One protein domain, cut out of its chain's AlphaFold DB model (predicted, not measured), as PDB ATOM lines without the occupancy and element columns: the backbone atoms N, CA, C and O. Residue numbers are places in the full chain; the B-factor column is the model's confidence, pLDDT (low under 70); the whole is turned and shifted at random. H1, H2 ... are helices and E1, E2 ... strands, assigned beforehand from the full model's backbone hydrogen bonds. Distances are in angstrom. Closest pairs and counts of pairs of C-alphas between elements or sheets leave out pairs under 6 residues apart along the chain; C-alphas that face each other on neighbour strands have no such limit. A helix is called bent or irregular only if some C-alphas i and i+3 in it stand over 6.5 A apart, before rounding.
ATOM      1  N   LEU A  31      34.325  -7.531  35.369       69.00
ATOM      2  CA  LEU A  31      34.716  -7.468  36.777       69.00
ATOM      3  C   LEU A  31      33.851  -6.421  37.501       69.00
ATOM      4  O   LEU A  31      33.767  -5.272  37.065       69.00
ATOM      5  N   SER A  32      33.178  -6.825  38.582       73.38
ATOM      6  CA  SER A  32      32.291  -5.960  39.365       73.38
ATOM      7  C   SER A  32      32.723  -5.931  40.831       73.38
ATOM      8  O   SER A  32      33.239  -6.918  41.361       73.38
ATOM      9  N   VAL A  33      32.539  -4.775  41.468       86.25
ATOM     10  CA  VAL A  33      32.753  -4.545  42.900       86.25
ATOM     11  C   VAL A  33      31.467  -3.992  43.507       86.25
ATOM     12  O   VAL A  33      30.703  -3.307  42.829       86.25
ATOM     13  N   THR A  34      31.249  -4.271  44.790       85.81
ATOM     14  CA  THR A  34      30.078  -3.810  45.541       85.81
ATOM     15  C   THR A  34      30.483  -2.889  46.696       85.81
ATOM     16  O   THR A  34      31.590  -2.997  47.228       85.81
ATOM     17  N   ILE A  35      29.598  -1.967  47.073       89.25
ATOM     18  CA  ILE A  35      29.733  -1.074  48.233       89.25
ATOM     19  C   ILE A  35      28.380  -1.066  48.955       89.25
ATOM     20  O   ILE A  35      27.466  -0.332  48.576       89.25
ATOM     21  N   GLU A  36      28.234  -1.904  49.980       88.44
ATOM     22  CA  GLU A  36      26.948  -2.138  50.660       88.44
ATOM     23  C   GLU A  36      26.904  -1.514  52.046       88.44
ATOM     24  O   GLU A  36      25.895  -0.920  52.436       88.44
ATOM     25  N   SER A  37      28.011  -1.626  52.775       88.88
ATOM     26  CA  SER A  37      28.181  -1.082  54.115       88.88
ATOM     27  C   SER A  37      29.660  -0.842  54.413       88.88
ATOM     28  O   SER A  37      30.533  -1.115  53.589       88.88
ATOM     29  N   ILE A  38      29.945  -0.348  55.618       89.44
ATOM     30  CA  ILE A  38      31.316  -0.272  56.133       89.44
ATOM     31  C   ILE A  38      31.936  -1.663  56.360       89.44
ATOM     32  O   ILE A  38      33.149  -1.807  56.285       89.44
ATOM     33  N   ASP A  39      31.111  -2.694  56.565       89.62
ATOM     34  CA  ASP A  39      31.563  -4.072  56.801       89.62
ATOM     35  C   ASP A  39      31.661  -4.895  55.509       89.62
ATOM     36  O   ASP A  39      32.307  -5.947  55.486       89.62
ATOM     37  N   LEU A  40      31.024  -4.435  54.426       90.19
ATOM     38  CA  LEU A  40      31.029  -5.079  53.115       90.19
ATOM     39  C   LEU A  40      31.187  -4.042  52.000       90.19
ATOM     40  O   LEU A  40      30.218  -3.493  51.466       90.19
ATOM     41  N   TYR A  41      32.440  -3.809  51.627       91.69
ATOM     42  CA  TYR A  41      32.795  -3.054  50.434       91.69
ATOM     43  C   TYR A  41      34.004  -3.673  49.738       91.69
ATOM     44  O   TYR A  41      34.832  -4.350  50.353       91.69
ATOM     45  N   CYS A  42      34.098  -3.423  48.436       91.75
ATOM     46  CA  CYS A  42      35.090  -4.010  47.555       91.75
ATOM     47  C   CYS A  42      35.758  -2.954  46.670       91.75
ATOM     48  O   CYS A  42      35.183  -1.914  46.356       91.75
ATOM     49  N   SER A  43      36.980  -3.235  46.233       91.12
ATOM     50  CA  SER A  43      37.743  -2.405  45.305       91.12
ATOM     51  C   SER A  43      38.597  -3.285  44.399       91.12
ATOM     52  O   SER A  43      39.072  -4.344  44.814       91.12
ATOM     53  N   PHE A  44      38.812  -2.838  43.164       90.38
ATOM     54  CA  PHE A  44      39.794  -3.456  42.283       90.38
ATOM     55  C   PHE A  44      41.195  -3.043  42.695       90.38
ATOM     56  O   PHE A  44      41.489  -1.850  42.817       90.38
ATOM     57  N   LEU A  45      42.062  -4.033  42.874       88.88
ATOM     58  CA  LEU A  45      43.493  -3.819  43.008       88.88
ATOM     59  C   LEU A  45      44.211  -4.289  41.742       88.88
ATOM     60  O   LEU A  45      43.728  -5.208  41.064       88.88
ATOM     61  N   PRO A  46      45.365  -3.675  41.424       86.69
ATOM     62  CA  PRO A  46      46.200  -4.151  40.341       86.69
ATOM     63  C   PRO A  46      46.567  -5.618  40.554       86.69
ATOM     64  O   PRO A  46      46.673  -6.097  41.686       86.69
ATOM     65  N   LYS A  47      46.788  -6.332  39.450       85.00
ATOM     66  CA  LYS A  47      47.194  -7.743  39.486       85.00
ATOM     67  C   LYS A  47      48.467  -7.965  40.308       85.00
ATOM     68  O   LYS A  47      48.601  -8.991  40.972       85.00
ATOM     69  N   GLU A  48      49.384  -7.007  40.245       86.94
ATOM     70  CA  GLU A  48      50.666  -7.026  40.941       86.94
ATOM     71  C   GLU A  48      50.716  -5.916  41.990       86.94
ATOM     72  O   GLU A  48      50.243  -4.799  41.764       86.94
ATOM     73  N   ALA A  49      51.299  -6.211  43.152       84.50
ATOM     74  CA  ALA A  49      51.455  -5.223  44.214       84.50
ATOM     75  C   ALA A  49      52.313  -4.039  43.732       84.50
ATOM     76  O   ALA A  49      53.378  -4.234  43.153       84.50
ATOM     77  N   GLY A  50      51.837  -2.812  43.960       84.12
ATOM     78  CA  GLY A  50      52.486  -1.589  43.464       84.12
ATOM     79  C   GLY A  50      52.272  -1.305  41.970       84.12
ATOM     80  O   GLY A  50      52.787  -0.310  41.462       84.12
ATOM     81  N   GLY A  51      51.512  -2.145  41.262       85.06
ATOM     82  CA  GLY A  51      51.200  -1.960  39.848       85.06
ATOM     83  C   GLY A  51      50.240  -0.799  39.569       85.06
ATOM     84  O   GLY A  51      49.561  -0.277  40.454       85.06
ATOM     85  N   ASN A  52      50.144  -0.407  38.299       84.94
ATOM     86  CA  ASN A  52      49.183   0.594  37.841       84.94
ATOM     87  C   ASN A  52      47.833  -0.071  37.534       84.94
ATOM     88  O   ASN A  52      47.764  -0.952  36.676       84.94
ATOM     89  N   ILE A  53      46.757   0.383  38.188       83.06
ATOM     90  CA  ILE A  53      45.417  -0.178  37.968       83.06
ATOM     91  C   ILE A  53      44.960  -0.028  36.516       83.06
ATOM     92  O   ILE A  53      44.456  -0.998  35.966       83.06
ATOM     93  N   GLY A  54      45.239   1.114  35.877       84.31
ATOM     94  CA  GLY A  54      44.876   1.419  34.490       84.31
ATOM     95  C   GLY A  54      45.460   0.426  33.483       84.31
ATOM     96  O   GLY A  54      44.816   0.072  32.503       84.31
ATOM     97  N   ALA A  55      46.661  -0.093  33.757       84.31
ATOM     98  CA  ALA A  55      47.288  -1.122  32.927       84.31
ATOM     99  C   ALA A  55      46.683  -2.524  33.140       84.31
ATOM    100  O   ALA A  55      46.879  -3.410  32.312       84.31
ATOM    101  N   SER A  56      45.958  -2.724  34.243       83.19
ATOM    102  CA  SER A  56      45.396  -4.012  34.662       83.19
ATOM    103  C   SER A  56      43.870  -4.020  34.767       83.19
ATOM    104  O   SER A  56      43.322  -4.980  35.280       83.19
ATOM    105  N   GLU A  57      43.143  -2.999  34.299       81.25
ATOM    106  CA  GLU A  57      41.677  -2.918  34.485       81.25
ATOM    107  C   GLU A  57      40.945  -4.143  33.924       81.25
ATOM    108  O   GLU A  57      39.986  -4.634  34.515       81.25
ATOM    109  N   SER A  58      41.441  -4.675  32.804       82.94
ATOM    110  CA  SER A  58      40.877  -5.861  32.147       82.94
ATOM    111  C   SER A  58      41.055  -7.163  32.933       82.94
ATOM    112  O   SER A  58      40.338  -8.133  32.677       82.94
ATOM    113  N   ASP A  59      42.000  -7.208  33.871       84.00
ATOM    114  CA  ASP A  59      42.301  -8.397  34.662       84.00
ATOM    115  C   ASP A  59      42.582  -8.110  36.140       84.00
ATOM    116  O   ASP A  59      43.230  -8.910  36.827       84.00
ATOM    117  N   ALA A  60      42.035  -6.994  36.623       84.69
ATOM    118  CA  ALA A  60      42.154  -6.546  37.993       84.69
ATOM    119  C   ALA A  60      41.557  -7.580  38.947       84.69
ATOM    120  O   ALA A  60      40.649  -8.348  38.615       84.69
ATOM    121  N   ILE A  61      42.079  -7.600  40.166       87.75
ATOM    122  CA  ILE A  61      41.636  -8.546  41.179       87.75
ATOM    123  C   ILE A  61      40.690  -7.811  42.119       87.75
ATOM    124  O   ILE A  61      41.027  -6.754  42.654       87.75
ATOM    125  N   THR A  62      39.506  -8.377  42.332       90.81
ATOM    126  CA  THR A  62      38.561  -7.856  43.316       90.81
ATOM    127  C   THR A  62      39.034  -8.202  44.720       90.81
ATOM    128  O   THR A  62      39.245  -9.374  45.042       90.81
ATOM    129  N   PHE A  63      39.164  -7.183  45.563       93.00
ATOM    130  CA  PHE A  63      39.390  -7.331  46.993       93.00
ATOM    131  C   PHE A  63      38.222  -6.730  47.770       93.00
ATOM    132  O   PHE A  63      37.717  -5.676  47.394       93.00
ATOM    133  N   CYS A  64      37.805  -7.389  48.844       93.75
ATOM    134  CA  CYS A  64      36.691  -7.001  49.699       93.75
ATOM    135  C   CYS A  64      37.082  -7.097  51.181       93.75
ATOM    136  O   CYS A  64      38.068  -7.737  51.549       93.75
ATOM    137  N   THR A  65      36.294  -6.468  52.053       93.69
ATOM    138  CA  THR A  65      36.413  -6.615  53.518       93.69
ATOM    139  C   THR A  65      36.012  -7.999  54.026       93.69
ATOM    140  O   THR A  65      36.369  -8.360  55.143       93.69
ATOM    141  N   GLN A  66      35.303  -8.777  53.207       92.75
ATOM    142  CA  GLN A  66      34.941 -10.171  53.458       92.75
ATOM    143  C   GLN A  66      35.399 -11.029  52.280       92.75
ATOM    144  O   GLN A  66      35.402 -10.570  51.140       92.75
ATOM    145  N   GLU A  67      35.789 -12.271  52.541       90.81
ATOM    146  CA  GLU A  67      36.189 -13.199  51.486       90.81
ATOM    147  C   GLU A  67      34.960 -13.767  50.761       90.81
ATOM    148  O   GLU A  67      33.991 -14.169  51.400       90.81
ATOM    149  N   ASN A  68      35.010 -13.804  49.424       88.38
ATOM    150  CA  ASN A  68      33.995 -14.414  48.556       88.38
ATOM    151  C   ASN A  68      32.516 -14.088  48.914       88.38
ATOM    152  O   ASN A  68      31.702 -15.008  49.048       88.38
ATOM    153  N   PRO A  69      32.130 -12.808  49.076       89.06
ATOM    154  CA  PRO A  69      30.756 -12.451  49.401       89.06
ATOM    155  C   PRO A  69      29.806 -12.762  48.225       89.06
ATOM    156  O   PRO A  69      30.232 -12.733  47.066       89.06
ATOM    157  N   PRO A  70      28.499 -12.972  48.481       86.56
ATOM    158  CA  PRO A  70      27.520 -13.312  47.441       86.56
ATOM    159  C   PRO A  70      27.489 -12.329  46.261       86.56
ATOM    160  O   PRO A  70      27.285 -12.731  45.117       86.56
ATOM    161  N   ASN A  71      27.734 -11.048  46.543       82.12
ATOM    162  CA  ASN A  71      27.657  -9.954  45.574       82.12
ATOM    163  C   ASN A  71      29.007  -9.640  44.897       82.12
ATOM    164  O   ASN A  71      29.066  -8.795  44.007       82.12
ATOM    165  N   ALA A  72      30.088 -10.323  45.292       85.44
ATOM    166  CA  ALA A  72      31.388 -10.279  44.622       85.44
ATOM    167  C   ALA A  72      32.083 -11.657  44.710       85.44
ATOM    168  O   ALA A  72      33.068 -11.823  45.437       85.44
ATOM    169  N   PRO A  73      31.572 -12.670  43.986       86.38
ATOM    170  CA  PRO A  73      32.127 -14.016  44.031       86.38
ATOM    171  C   PRO A  73      33.568 -14.044  43.503       86.38
ATOM    172  O   PRO A  73      33.906 -13.390  42.516       86.38
ATOM    173  N   GLY A  74      34.427 -14.818  44.162       85.69
ATOM    174  CA  GLY A  74      35.856 -14.925  43.870       85.69
ATOM    175  C   GLY A  74      36.704 -13.760  44.389       85.69
ATOM    176  O   GLY A  74      37.910 -13.740  44.134       85.69
ATOM    177  N   ALA A  75      36.114 -12.799  45.106       89.62
ATOM    178  CA  ALA A  75      36.867 -11.705  45.700       89.62
ATOM    179  C   ALA A  75      37.758 -12.175  46.855       89.62
ATOM    180  O   ALA A  75      37.366 -13.007  47.678       89.62
ATOM    181  N   LYS A  76      38.953 -11.587  46.926       91.81
ATOM    182  CA  LYS A  76      39.933 -11.832  47.988       91.81
ATOM    183  C   LYS A  76      39.703 -10.901  49.172       91.81
ATOM    184  O   LYS A  76      39.174  -9.807  49.007       91.81
ATOM    185  N   LEU A  77      40.168 -11.291  50.353       93.25
ATOM    186  CA  LEU A  77      40.205 -10.388  51.500       93.25
ATOM    187  C   LEU A  77      41.279  -9.312  51.302       93.25
ATOM    188  O   LEU A  77      42.389  -9.635  50.869       93.25
ATOM    189  N   PHE A  78      40.985  -8.052  51.641       92.50
ATOM    190  CA  PHE A  78      42.015  -7.010  51.693       92.50
ATOM    191  C   PHE A  78      43.209  -7.465  52.550       92.50
ATOM    192  O   PHE A  78      43.000  -7.997  53.644       92.50
ATOM    193  N   PRO A  79      44.460  -7.247  52.094       90.06
ATOM    194  CA  PRO A  79      45.629  -7.578  52.895       90.06
ATOM    195  C   PRO A  79      45.605  -6.846  54.241       90.06
ATOM    196  O   PRO A  79      45.164  -5.696  54.330       90.06
ATOM    197  N   ALA A  80      46.109  -7.495  55.289       90.00
ATOM    198  CA  ALA A  80      46.191  -6.883  56.610       90.00
ATOM    199  C   ALA A  80      46.966  -5.551  56.548       90.00
ATOM    200  O   ALA A  80      48.029  -5.466  55.938       90.00
ATOM    201  N   GLY A  81      46.408  -4.503  57.157       89.12
ATOM    202  CA  GLY A  81      46.997  -3.159  57.167       89.12
ATOM    203  C   GLY A  81      46.865  -2.368  55.858       89.12
ATOM    204  O   GLY A  81      47.242  -1.200  55.832       89.12
ATOM    205  N   PHE A  82      46.304  -2.948  54.790       89.44
ATOM    206  CA  PHE A  82      46.104  -2.250  53.515       89.44
ATOM    207  C   PHE A  82      45.148  -1.058  53.639       89.44
ATOM    208  O   PHE A  82      45.363   0.001  53.048       89.44
ATOM    209  N   LEU A  83      44.083  -1.242  54.418       89.81
ATOM    210  CA  LEU A  83      43.094  -0.216  54.713       89.81
ATOM    211  C   LEU A  83      43.462   0.453  56.033       89.81
ATOM    212  O   LEU A  83      43.481  -0.203  57.072       89.81
ATOM    213  N   LYS A  84      43.733   1.758  55.991       88.94
ATOM    214  CA  LYS A  84      43.959   2.558  57.202       88.94
ATOM    215  C   LYS A  84      42.656   3.124  57.740       88.94
ATOM    216  O   LYS A  84      42.370   3.011  58.926       88.94
ATOM    217  N   THR A  85      41.884   3.747  56.855       88.62
ATOM    218  CA  THR A  85      40.571   4.305  57.169       88.62
ATOM    219  C   THR A  85      39.621   4.088  55.999       88.62
ATOM    220  O   THR A  85      40.033   4.035  54.834       88.62
ATOM    221  N   ALA A  86      38.340   3.962  56.325       88.44
ATOM    222  CA  ALA A  86      37.255   3.901  55.363       88.44
ATOM    223  C   ALA A  86      36.103   4.777  55.852       88.44
ATOM    224  O   ALA A  86      35.724   4.731  57.022       88.44
ATOM    225  N   HIS A  87      35.559   5.584  54.946       89.00
ATOM    226  CA  HIS A  87      34.411   6.442  55.206       89.00
ATOM    227  C   HIS A  87      33.277   6.028  54.287       89.00
ATOM    228  O   HIS A  87      33.340   6.246  53.076       89.00
ATOM    229  N   PHE A  88      32.247   5.425  54.873       87.75
ATOM    230  CA  PHE A  88      31.056   5.000  54.157       87.75
ATOM    231  C   PHE A  88      29.953   6.051  54.295       87.75
ATOM    232  O   PHE A  88      29.560   6.408  55.405       87.75
ATOM    233  N   LEU A  89      29.436   6.522  53.159       86.56
ATOM    234  CA  LEU A  89      28.295   7.427  53.097       86.56
ATOM    235  C   LEU A  89      27.206   6.807  52.223       86.56
ATOM    236  O   LEU A  89      27.365   6.670  51.007       86.56
ATOM    237  N   LYS A  90      26.075   6.475  52.845       83.50
ATOM    238  CA  LYS A  90      24.850   6.084  52.146       83.50
ATOM    239  C   LYS A  90      23.964   7.309  51.988       83.50
ATOM    240  O   LYS A  90      23.681   8.003  52.958       83.50
ATOM    241  N   THR A  91      23.523   7.563  50.766       79.69
ATOM    242  CA  THR A  91      22.573   8.633  50.464       79.69
ATOM    243  C   THR A  91      21.334   8.034  49.819       79.69
ATOM    244  O   THR A  91      21.403   7.044  49.094       79.69
ATOM    245  N   GLU A  92      20.178   8.620  50.109       77.88
ATOM    246  CA  GLU A  92      18.889   8.169  49.571       77.88
ATOM    247  C   GLU A  92      18.607   8.757  48.180       77.88
ATOM    248  O   GLU A  92      17.631   8.404  47.514       77.88
ATOM    249  N   LYS A  93      19.468   9.667  47.706       71.25
ATOM    250  CA  LYS A  93      19.296  10.326  46.412       71.25
ATOM    251  C   LYS A  93      19.728   9.400  45.284       71.25
ATOM    252  O   LYS A  93      20.905   9.111  45.131       71.25
ATOM    253  N   ARG A  94      18.786   9.046  44.408       57.31
ATOM    254  CA  ARG A  94      18.993   8.113  43.285       57.31
ATOM    255  C   ARG A  94      20.176   8.431  42.354       57.31
ATOM    256  O   ARG A  94      20.697   7.521  41.721       57.31
ATOM    257  N   TRP A  95      20.593   9.693  42.271       55.44
ATOM    258  CA  TRP A  95      21.685  10.151  41.398       55.44
ATOM    259  C   TRP A  95      23.077  10.097  42.036       55.44
ATOM    260  O   TRP A  95      24.072  10.227  41.331       55.44
ATOM    261  N   PHE A  96      23.157   9.886  43.348       52.84
ATOM    262  CA  PHE A  96      24.410   9.648  44.047       52.84
ATOM    263  C   PHE A  96      24.290   8.270  44.702       52.84
ATOM    264  O   PHE A  96      23.587   8.145  45.690       52.84
ATOM    265  N   PRO A  97      24.890   7.200  44.167       62.34
ATOM    266  CA  PRO A  97      24.902   5.918  44.874       62.34
ATOM    267  C   PRO A  97      25.671   6.039  46.203       62.34
ATOM    268  O   PRO A  97      26.304   7.060  46.458       62.34
ATOM    269  N   SER A  98      25.610   5.036  47.081       70.38
ATOM    270  CA  SER A  98      26.493   4.985  48.258       70.38
ATOM    271  C   SER A  98      27.962   5.038  47.820       70.38
ATOM    272  O   SER A  98      28.331   4.376  46.849       70.38
ATOM    273  N   TRP A  99      28.807   5.777  48.541       69.75
ATOM    274  CA  TRP A  99      30.249   5.848  48.272       69.75
ATOM    275  C   TRP A  99      31.046   5.416  49.500       69.75
ATOM    276  O   TRP A  99      30.669   5.707  50.636       69.75
ATOM    277  N   CYS A 100      32.174   4.745  49.258       75.25
ATOM    278  CA  CYS A 100      33.166   4.424  50.276       75.25
ATOM    279  C   CYS A 100      34.507   5.029  49.858       75.25
ATOM    280  O   CYS A 100      35.074   4.641  48.835       75.25
ATOM    281  N   ILE A 101      34.999   6.002  50.623       78.12
ATOM    282  CA  ILE A 101      36.329   6.580  50.414       78.12
ATOM    283  C   ILE A 101      37.312   5.801  51.276       78.12
ATOM    284  O   ILE A 101      37.143   5.707  52.492       78.12
ATOM    285  N   MET A 102      38.338   5.249  50.636       78.56
ATOM    286  CA  MET A 102      39.326   4.376  51.262       78.56
ATOM    287  C   MET A 102      40.687   5.071  51.241       78.56
ATOM    288  O   MET A 102      41.191   5.399  50.165       78.56
ATOM    289  N   HIS A 103      41.312   5.246  52.406       75.25
ATOM    290  CA  HIS A 103      42.714   5.653  52.478       75.25
ATOM    291  C   HIS A 103      43.603   4.417  52.600       75.25
ATOM    292  O   HIS A 103      43.477   3.618  53.535       75.25
ATOM    293  N   ARG A 104      44.495   4.276  51.619       77.81
ATOM    294  CA  ARG A 104      45.431   3.159  51.463       77.81
ATOM    295  C   ARG A 104      46.858   3.599  51.807       77.81
ATOM    296  O   ARG A 104      47.128   4.800  51.882       77.81
ATOM    297  N   LEU A 105      47.730   2.628  52.072       59.88
ATOM    298  CA  LEU A 105      49.185   2.822  52.150       59.88
ATOM    299  C   LEU A 105      49.812   2.954  50.763       59.88
ATOM    300  O   LEU A 105      49.301   2.294  49.831       59.88
TER     301      LEU A 105
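What this domain is: This is residues 31 to 105 of the 105 residues of the protein "88 kDa immunoreactive mannoprotein mp88" of Rhizophagus irregularis (strain DAOM 181602 / DAOM 197198 / MUCL 43194) (UniProt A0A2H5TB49). There is little regular structure: a hairpin of two strands, E3 and E4, stands apart from a smaller strand pair, E1 and E2, near the middle, with the short helix H1 by the end of E1 and one long loop, residues 65 to 82, between E2 and E3. The 75 printed residues run E1, H1, E2, E3, E4, with 28 in named elements, class mixed; both sheets are antiparallel. The whole is compact, radius of gyration of the C-alphas 12.6 A, spans 36 by 25 by 23 A.

How they stand to each other: In the hairpin of E3, residues 83 to 89, and E4, residues 99 to 104, N 87 and O 101 are 2.9 A apart, within hydrogen-bond range; the directions differ by 166 degrees. E1, residues 42 to 45, and E2, residues 61 to 64, are antiparallel at 147 degrees, with N 43 and O 63 at 2.8 A. Residues 63 to 64 of E2 also pair, parallel, with residues 76 to 77. The closest C-alphas of E1 and H1, residues 53 to 59, are those of Leu 45 and Ile 53, 6.5 A. H1 is irregular, C-alphas 55 and 58 being 8.0 A apart; 1 of 3 O i to N i+4 pairs and 2 of 4 O i to N i+3 pairs are within range. E2 and E3 are apart.

Where its parts are: E1 begins at C-alpha 42 (35.090, -4.010, 47.555). E3 is 16.7 A long and E4 15.7 A, ending at C-alpha 104 (45.431, 3.159, 51.463).

The domain as a whole: The farthest C-alphas, Glu 48 and Glu 92, are 36.3 A apart. The printed part has no cut; the link from E2 to E3 is long. Residues 31, 94 to 97, 99 and 105 have pLDDT under 70.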